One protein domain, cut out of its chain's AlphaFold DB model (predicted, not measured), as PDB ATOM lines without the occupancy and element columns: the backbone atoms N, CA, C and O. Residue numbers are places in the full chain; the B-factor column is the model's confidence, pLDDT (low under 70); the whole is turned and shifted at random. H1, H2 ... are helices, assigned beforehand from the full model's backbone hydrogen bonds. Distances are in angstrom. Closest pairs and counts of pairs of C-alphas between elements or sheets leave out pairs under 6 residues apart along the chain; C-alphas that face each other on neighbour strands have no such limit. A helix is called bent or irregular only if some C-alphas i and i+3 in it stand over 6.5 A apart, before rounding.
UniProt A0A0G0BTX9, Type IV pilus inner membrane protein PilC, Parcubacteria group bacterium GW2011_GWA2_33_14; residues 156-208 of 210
ATOM      1  N   ILE A 156     -48.217 -56.709  28.066       94.69
ATOM      2  CA  ILE A 156     -48.913 -55.885  29.070       94.69
ATOM      3  C   ILE A 156     -48.344 -56.124  30.473       94.69
ATOM      4  O   ILE A 156     -48.038 -55.164  31.179       94.69
ATOM      5  N   TYR A 157     -48.164 -57.388  30.869       94.56
ATOM      6  CA  TYR A 157     -47.665 -57.726  32.204       94.56
ATOM      7  C   TYR A 157     -46.211 -57.260  32.437       94.56
ATOM      8  O   TYR A 157     -45.979 -56.555  33.420       94.56
ATOM      9  N   PRO A 158     -45.240 -57.542  31.540       96.12
ATOM     10  CA  PRO A 158     -43.886 -56.997  31.650       96.12
ATOM     11  C   PRO A 158     -43.846 -55.471  31.762       96.12
ATOM     12  O   PRO A 158     -43.151 -54.943  32.628       96.12
ATOM     13  N   ILE A 159     -44.612 -54.755  30.929       97.38
ATOM     14  CA  ILE A 159     -44.661 -53.287  30.968       97.38
ATOM     15  C   ILE A 159     -45.203 -52.810  32.316       97.38
ATOM     16  O   ILE A 159     -44.607 -51.929  32.928       97.38
ATOM     17  N   PHE A 160     -46.286 -53.415  32.809       97.38
ATOM     18  CA  PHE A 160     -46.864 -53.061  34.102       97.38
ATOM     19  C   PHE A 160     -45.858 -53.226  35.249       97.38
ATOM     20  O   PHE A 160     -45.660 -52.295  36.029       97.38
ATOM     21  N   VAL A 161     -45.168 -54.371  35.321       97.88
ATOM     22  CA  VAL A 161     -44.164 -54.640  36.363       97.88
ATOM     23  C   VAL A 161     -42.999 -53.652  36.285       97.88
ATOM     24  O   VAL A 161     -42.596 -53.103  37.309       97.88
ATOM     25  N   VAL A 162     -42.484 -53.378  35.083       97.81
ATOM     26  CA  VAL A 162     -41.402 -52.399  34.881       97.81
ATOM     27  C   VAL A 162     -41.850 -50.993  35.278       97.81
ATOM     28  O   VAL A 162     -41.098 -50.284  35.942       97.81
ATOM     29  N   CYS A 163     -43.075 -50.587  34.940       97.75
ATOM     30  CA  CYS A 163     -43.626 -49.301  35.364       97.75
ATOM     31  C   CYS A 163     -43.702 -49.193  36.891       97.75
ATOM     32  O   CYS A 163     -43.217 -48.210  37.445       97.75
ATOM     33  N   VAL A 164     -44.248 -50.202  37.580       97.81
ATOM     34  CA  VAL A 164     -44.315 -50.213  39.052       97.81
ATOM     35  C   VAL A 164     -42.914 -50.156  39.663       97.81
ATOM     36  O   VAL A 164     -42.680 -49.367  40.576       97.81
ATOM     37  N   LEU A 165     -41.963 -50.926  39.126       97.44
ATOM     38  CA  LEU A 165     -40.569 -50.900  39.563       97.44
ATOM     39  C   LEU A 165     -39.955 -49.499  39.427       97.44
ATOM     40  O   LEU A 165     -39.332 -49.016  40.369       97.44
ATOM     41  N   LEU A 166     -40.149 -48.834  38.285       95.81
ATOM     42  CA  LEU A 166     -39.647 -47.476  38.056       95.81
ATOM     43  C   LEU A 166     -40.282 -46.458  39.009       95.81
ATOM     44  O   LEU A 166     -39.575 -45.578  39.493       95.81
ATOM     45  N   VAL A 167     -41.574 -46.591  39.325       96.00
ATOM     46  CA  VAL A 167     -42.241 -45.731  40.316       96.00
ATOM     47  C   VAL A 167     -41.636 -45.931  41.706       96.00
ATOM     48  O   VAL A 167     -41.275 -44.954  42.359       96.00
ATOM     49  N   VAL A 168     -41.469 -47.181  42.152       96.31
ATOM     50  CA  VAL A 168     -40.878 -47.490  43.467       96.31
ATOM     51  C   VAL A 168     -39.438 -46.981  43.558       96.31
ATOM     52  O   VAL A 168     -39.078 -46.327  44.537       96.31
ATOM     53  N   LEU A 169     -38.622 -47.221  42.528       91.44
ATOM     54  CA  LEU A 169     -37.257 -46.695  42.454       91.44
ATOM     55  C   LEU A 169     -37.239 -45.161  42.459       91.44
ATOM     56  O   LEU A 169     -36.410 -44.570  43.147       91.44
ATOM     57  N   GLY A 170     -38.173 -44.522  41.749       89.62
ATOM     58  CA  GLY A 170     -38.339 -43.070  41.747       89.62
ATOM     59  C   GLY A 170     -38.585 -42.512  43.149       89.62
ATOM     60  O   GLY A 170     -37.903 -41.574  43.556       89.62
ATOM     61  N   ILE A 171     -39.479 -43.131  43.927       91.00
ATOM     62  CA  ILE A 171     -39.753 -42.726  45.318       91.00
ATOM     63  C   ILE A 171     -38.498 -42.870  46.187       91.00
ATOM     64  O   ILE A 171     -38.172 -41.963  46.949       91.00
ATOM     65  N   ILE A 172     -37.760 -43.979  46.064       89.38
ATOM     66  CA  ILE A 172     -36.524 -44.194  46.833       89.38
ATOM     67  C   ILE A 172     -35.495 -43.098  46.527       89.38
ATOM     68  O   ILE A 172     -34.867 -42.561  47.439       89.38
ATOM     69  N   VAL A 173     -35.333 -42.742  45.253       86.06
ATOM     70  CA  VAL A 173     -34.391 -41.699  44.834       86.06
ATOM     71  C   VAL A 173     -34.831 -40.314  45.321       86.06
ATOM     72  O   VAL A 173     -33.988 -39.554  45.787       86.06
ATOM     73  N   VAL A 174     -36.120 -39.974  45.253       85.44
ATOM     74  CA  VAL A 174     -36.598 -38.631  45.631       85.44
ATOM     75  C   VAL A 174     -36.685 -38.446  47.149       85.44
ATOM     76  O   VAL A 174     -36.263 -37.409  47.642       85.44
ATOM     77  N   GLU A 175     -37.185 -39.432  47.897       86.94
ATOM     78  CA  GLU A 175     -37.495 -39.276  49.329       86.94
ATOM     79  C   GLU A 175     -36.478 -39.933  50.267       86.94
ATOM     80  O   GLU A 175     -36.148 -39.388  51.322       86.94
ATOM     81  N   VAL A 176     -35.989 -41.125  49.915       87.06
ATOM     82  CA  VAL A 176     -35.164 -41.936  50.828       87.06
ATOM     83  C   VAL A 176     -33.691 -41.557  50.716       87.06
ATOM     84  O   VAL A 176     -33.020 -41.392  51.736       87.06
ATOM     85  N   MET A 177     -33.186 -41.380  49.493       84.44
ATOM     86  CA  MET A 177     -31.782 -41.033  49.253       84.44
ATOM     87  C   MET A 177     -31.329 -39.735  49.940       84.44
ATOM     88  O   MET A 177     -30.298 -39.803  50.611       84.44
ATOM     89  N   PRO A 178     -32.054 -38.595  49.878       82.62
ATOM     90  CA  PRO A 178     -31.624 -37.363  50.547       82.62
ATOM     91  C   PRO A 178     -31.388 -37.555  52.047       82.62
ATOM     92  O   PRO A 178     -30.351 -37.154  52.565       82.62
ATOM     93  N   ARG A 179     -32.296 -38.272  52.722       85.38
ATOM     94  CA  ARG A 179     -32.204 -38.531  54.167       85.38
ATOM     95  C   ARG A 179     -30.941 -39.310  54.524       85.38
ATOM     96  O   ARG A 179     -30.301 -39.019  55.526       85.38
ATOM     97  N   ILE A 180     -30.560 -40.285  53.696       83.69
ATOM     98  CA  ILE A 180     -29.316 -41.045  53.886       83.69
ATOM     99  C   ILE A 180     -28.096 -40.137  53.691       83.69
ATOM    100  O   ILE A 180     -27.141 -40.225  54.462       83.69
ATOM    101  N   VAL A 181     -28.120 -39.259  52.683       81.31
ATOM    102  CA  VAL A 181     -27.033 -38.296  52.450       81.31
ATOM    103  C   VAL A 181     -26.857 -37.368  53.654       81.31
ATOM    104  O   VAL A 181     -25.721 -37.121  54.061       81.31
ATOM    105  N   ASP A 182     -27.954 -36.880  54.230       82.50
ATOM    106  CA  ASP A 182     -27.920 -35.973  55.378       82.50
ATOM    107  C   ASP A 182     -27.333 -36.655  56.624       82.50
ATOM    108  O   ASP A 182     -26.411 -36.115  57.234       82.50
ATOM    109  N   LEU A 183     -27.730 -37.902  56.909       84.44
ATOM    110  CA  LEU A 183     -27.147 -38.701  57.999       84.44
ATOM    111  C   LEU A 183     -25.629 -38.907  57.840       84.44
ATOM    112  O   LEU A 183     -24.873 -38.847  58.812       84.44
ATOM    113  N   ILE A 184     -25.154 -39.137  56.611       81.06
ATOM    114  CA  ILE A 184     -23.718 -39.310  56.343       81.06
ATOM    115  C   ILE A 184     -22.955 -38.000  56.581       81.06
ATOM    116  O   ILE A 184     -21.867 -38.034  57.159       81.06
ATOM    117  N   LYS A 185     -23.516 -36.850  56.177       78.00
ATOM    118  CA  LYS A 185     -22.900 -35.532  56.416       78.00
ATOM    119  C   LYS A 185     -22.765 -35.223  57.907       78.00
ATOM    120  O   LYS A 185     -21.741 -34.685  58.316       78.00
ATOM    121  N   GLU A 186     -23.755 -35.593  58.716       79.94
ATOM    122  CA  GLU A 186     -23.723 -35.401  60.172       79.94
ATOM    123  C   GLU A 186     -22.650 -36.259  60.864       79.94
ATOM    124  O   GLU A 186     -22.093 -35.863  61.887       79.94
ATOM    125  N   THR A 187     -22.299 -37.411  60.282       77.56
ATOM    126  CA  THR A 187     -21.404 -38.397  60.910       77.56
ATOM    127  C   THR A 187     -19.903 -38.053  60.774       77.56
ATOM    128  O   THR A 187     -19.060 -38.779  61.299       77.56
ATOM    129  N   ASN A 188     -19.527 -36.946  60.107       64.56
ATOM    130  CA  ASN A 188     -18.136 -36.446  59.955       64.56
ATOM    131  C   ASN A 188     -17.086 -37.518  59.571       64.56
ATOM    132  O   ASN A 188     -15.892 -37.380  59.838       64.56
ATOM    133  N   SER A 189     -17.526 -38.603  58.936       69.12
ATOM    134  CA  SER A 189     -16.705 -39.764  58.599       69.12
ATOM    135  C   SER A 189     -16.584 -39.862  57.088       69.12
ATOM    136  O   SER A 189     -17.584 -39.748  56.381       69.12
ATOM    137  N   ASN A 190     -15.370 -40.090  56.581       73.56
ATOM    138  CA  ASN A 190     -15.153 -40.254  55.146       73.56
ATOM    139  C   ASN A 190     -15.901 -41.505  54.649       73.56
ATOM    140  O   ASN A 190     -15.574 -42.614  55.086       73.56
ATOM    141  N   PRO A 191     -16.892 -41.362  53.752       78.25
ATOM    142  CA  PRO A 191     -17.659 -42.502  53.282       78.25
ATOM    143  C   PRO A 191     -16.787 -43.450  52.435       78.25
ATOM    144  O   PRO A 191     -15.912 -42.986  51.696       78.25
ATOM    145  N   PRO A 192     -17.029 -44.775  52.487       83.81
ATOM    146  CA  PRO A 192     -16.363 -45.737  51.614       83.81
ATOM    147  C   PRO A 192     -16.583 -45.426  50.126       83.81
ATOM    148  O   PRO A 192     -17.591 -44.832  49.738       83.81
ATOM    149  N   PHE A 193     -15.674 -45.904  49.273       81.12
ATOM    150  CA  PHE A 193     -15.684 -45.639  47.827       81.12
ATOM    151  C   PHE A 193     -17.048 -45.889  47.153       81.12
ATOM    152  O   PHE A 193     -17.522 -45.058  46.378       81.12
ATOM    153  N   PHE A 194     -17.718 -46.996  47.492       80.56
ATOM    154  CA  PHE A 194     -19.022 -47.352  46.923       80.56
ATOM    155  C   PHE A 194     -20.124 -46.331  47.246       80.56
ATOM    156  O   PHE A 194     -20.978 -46.055  46.404       80.56
ATOM    157  N   THR A 195     -20.080 -45.715  48.427       82.94
ATOM    158  CA  THR A 195     -21.035 -44.683  48.842       82.94
ATOM    159  C   THR A 195     -20.804 -43.380  48.078       82.94
ATOM    160  O   THR A 195     -21.761 -42.774  47.608       82.94
ATOM    161  N   VAL A 196     -19.545 -42.973  47.868       80.31
ATOM    162  CA  VAL A 196     -19.204 -41.784  47.057       80.31
ATOM    163  C   VAL A 196     -19.651 -41.959  45.604       80.31
ATOM    164  O   VAL A 196     -20.227 -41.045  45.014       80.31
ATOM    165  N   MET A 197     -19.442 -43.147  45.029       82.56
ATOM    166  CA  MET A 197     -19.900 -43.469  43.676       82.56
ATOM    167  C   MET A 197     -21.431 -43.370  43.551       82.56
ATOM    168  O   MET A 197     -21.928 -42.773  42.595       82.56
ATOM    169  N   MET A 198     -22.173 -43.890  44.534       79.12
ATOM    170  CA  MET A 198     -23.634 -43.766  44.602       79.12
ATOM    171  C   MET A 198     -24.096 -42.309  44.744       79.12
ATOM    172  O   MET A 198     -25.012 -41.898  44.038       79.12
ATOM    173  N   LEU A 199     -23.445 -41.512  45.599       80.06
ATOM    174  CA  LEU A 199     -23.760 -40.089  45.784       80.06
ATOM    175  C   LEU A 199     -23.554 -39.283  44.497       80.06
ATOM    176  O   LEU A 199     -24.404 -38.470  44.137       80.06
ATOM    177  N   ASN A 200     -22.464 -39.542  43.771       82.38
ATOM    178  CA  ASN A 200     -22.199 -38.901  42.484       82.38
ATOM    179  C   ASN A 200     -23.243 -39.290  41.425       82.38
ATOM    180  O   ASN A 200     -23.706 -38.435  40.670       82.38
ATOM    181  N   PHE A 201     -23.653 -40.561  41.386       80.31
ATOM    182  CA  PHE A 201     -24.714 -41.030  40.490       80.31
ATOM    183  C   PHE A 201     -26.075 -40.405  40.828       80.31
ATOM    184  O   PHE A 201     -26.796 -39.959  39.936       80.31
ATOM    185  N   TYR A 202     -26.397 -40.305  42.119       78.19
ATOM    186  CA  TYR A 202     -27.589 -39.621  42.608       78.19
ATOM    187  C   TYR A 202     -27.594 -38.136  42.221       78.19
ATOM    188  O   TYR A 202     -28.570 -37.665  41.643       78.19
ATOM    189  N   GLN A 203     -26.498 -37.408  42.461       75.56
ATOM    190  CA  GLN A 203     -26.376 -35.999  42.072       75.56
ATOM    191  C   GLN A 203     -26.479 -35.807  40.554       75.56
ATOM    192  O   GLN A 203     -27.064 -34.825  40.102       75.56
ATOM    193  N   PHE A 204     -25.961 -36.745  39.756       78.75
ATOM    194  CA  PHE A 204     -26.119 -36.736  38.302       78.75
ATOM    195  C   PHE A 204     -27.583 -36.914  37.868       78.75
ATOM    196  O   PHE A 204     -28.038 -36.199  36.973       78.75
ATOM    197  N   LEU A 205     -28.331 -37.824  38.505       74.56
ATOM    198  CA  LEU A 205     -29.767 -37.987  38.247       74.56
ATOM    199  C   LEU A 205     -30.572 -36.764  38.710       74.56
ATOM    200  O   LEU A 205     -31.406 -36.270  37.955       74.56
ATOM    201  N   GLY A 206     -30.300 -36.261  39.916       67.38
ATOM    202  CA  GLY A 206     -30.992 -35.113  40.503       67.38
ATOM    203  C   GLY A 206     -30.792 -33.829  39.700       67.38
ATOM    204  O   GLY A 206     -31.762 -33.159  39.393       67.38
ATOM    205  N   ARG A 207     -29.563 -33.534  39.248       63.69
ATOM    206  CA  ARG A 207     -29.224 -32.307  38.491       63.69
ATOM    207  C   ARG A 207     -29.882 -32.210  37.107       63.69
ATOM    208  O   ARG A 207     -29.818 -31.155  36.482       63.69
ATOM    209  N   LYS A 208     -30.429 -33.311  36.581       52.75
ATOM    210  CA  LYS A 208     -31.033 -33.372  35.239       52.75
ATOM    211  C   LYS A 208     -32.562 -33.497  35.259       52.75
ATOM    212  O   LYS A 208     -33.178 -33.279  34.219       52.75
TER     213      LYS A 208
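This is residues 156 to 208 of the 210 residues of the protein "Type IV pilus inner membrane protein PilC" of Parcubacteria group bacterium GW2011_GWA2_33_14 (UniProt A0A0G0BTX9). Look first for one long helix, H1, kinked part of the way along; after a short link the chain folds back and a shorter helix, H2, crosses the second part of H1 steeply, with few contacts. Residues 156 to 172 of H1 stick out as a free arm, which makes much of the length. The printed part has 53 residues with two named helices, H1 then H2, and no named strand; the class is all helix. It is loose, with a radius of gyration of the C-alphas of 14.1 A, and spans 48 by 20 by 16 A.

Find C-alpha 156 at (-48.913, -55.885, 29.070); from there H1, residues 156 to 186, runs 45.0 A to C-alpha 186 at (-23.723, -35.401, 60.172). H1 has a kink of 31 degrees near residue 173. It is neither bent nor irregular, but only just: C-alphas 174 and 177 are 6.5 A apart. H2, residues 193 to 208, runs 23.3 A and ends at C-alpha 208, (-31.033, -33.372, 35.239).

Look along residues 173 to 181 of H1 and 199 to 202 of H2: with these parts alone the helices only just touch, with 3 pairs of C-alphas within 8 A. The closest C-alphas are those of Val 173 and Tyr 202, 7.5 A apart. The helices run opposite ways at a steep tilt of 67 degrees. The O i to N i+4 pairs within hydrogen-bond range are 24 of 27 in H1 and 11 of 12 in H2.

The two C-alphas farthest apart, of Ile 156 and Asn 188, are 47.7 A apart. Residues 185 to 190 also stand free. The printed part has no cut, and the link from H1 to H2 is short, with 6 residues. Check the B-factor column: the mean pLDDT of the printed part is 84.0, and residues 188 to 189 and 206 to 208 are under 70.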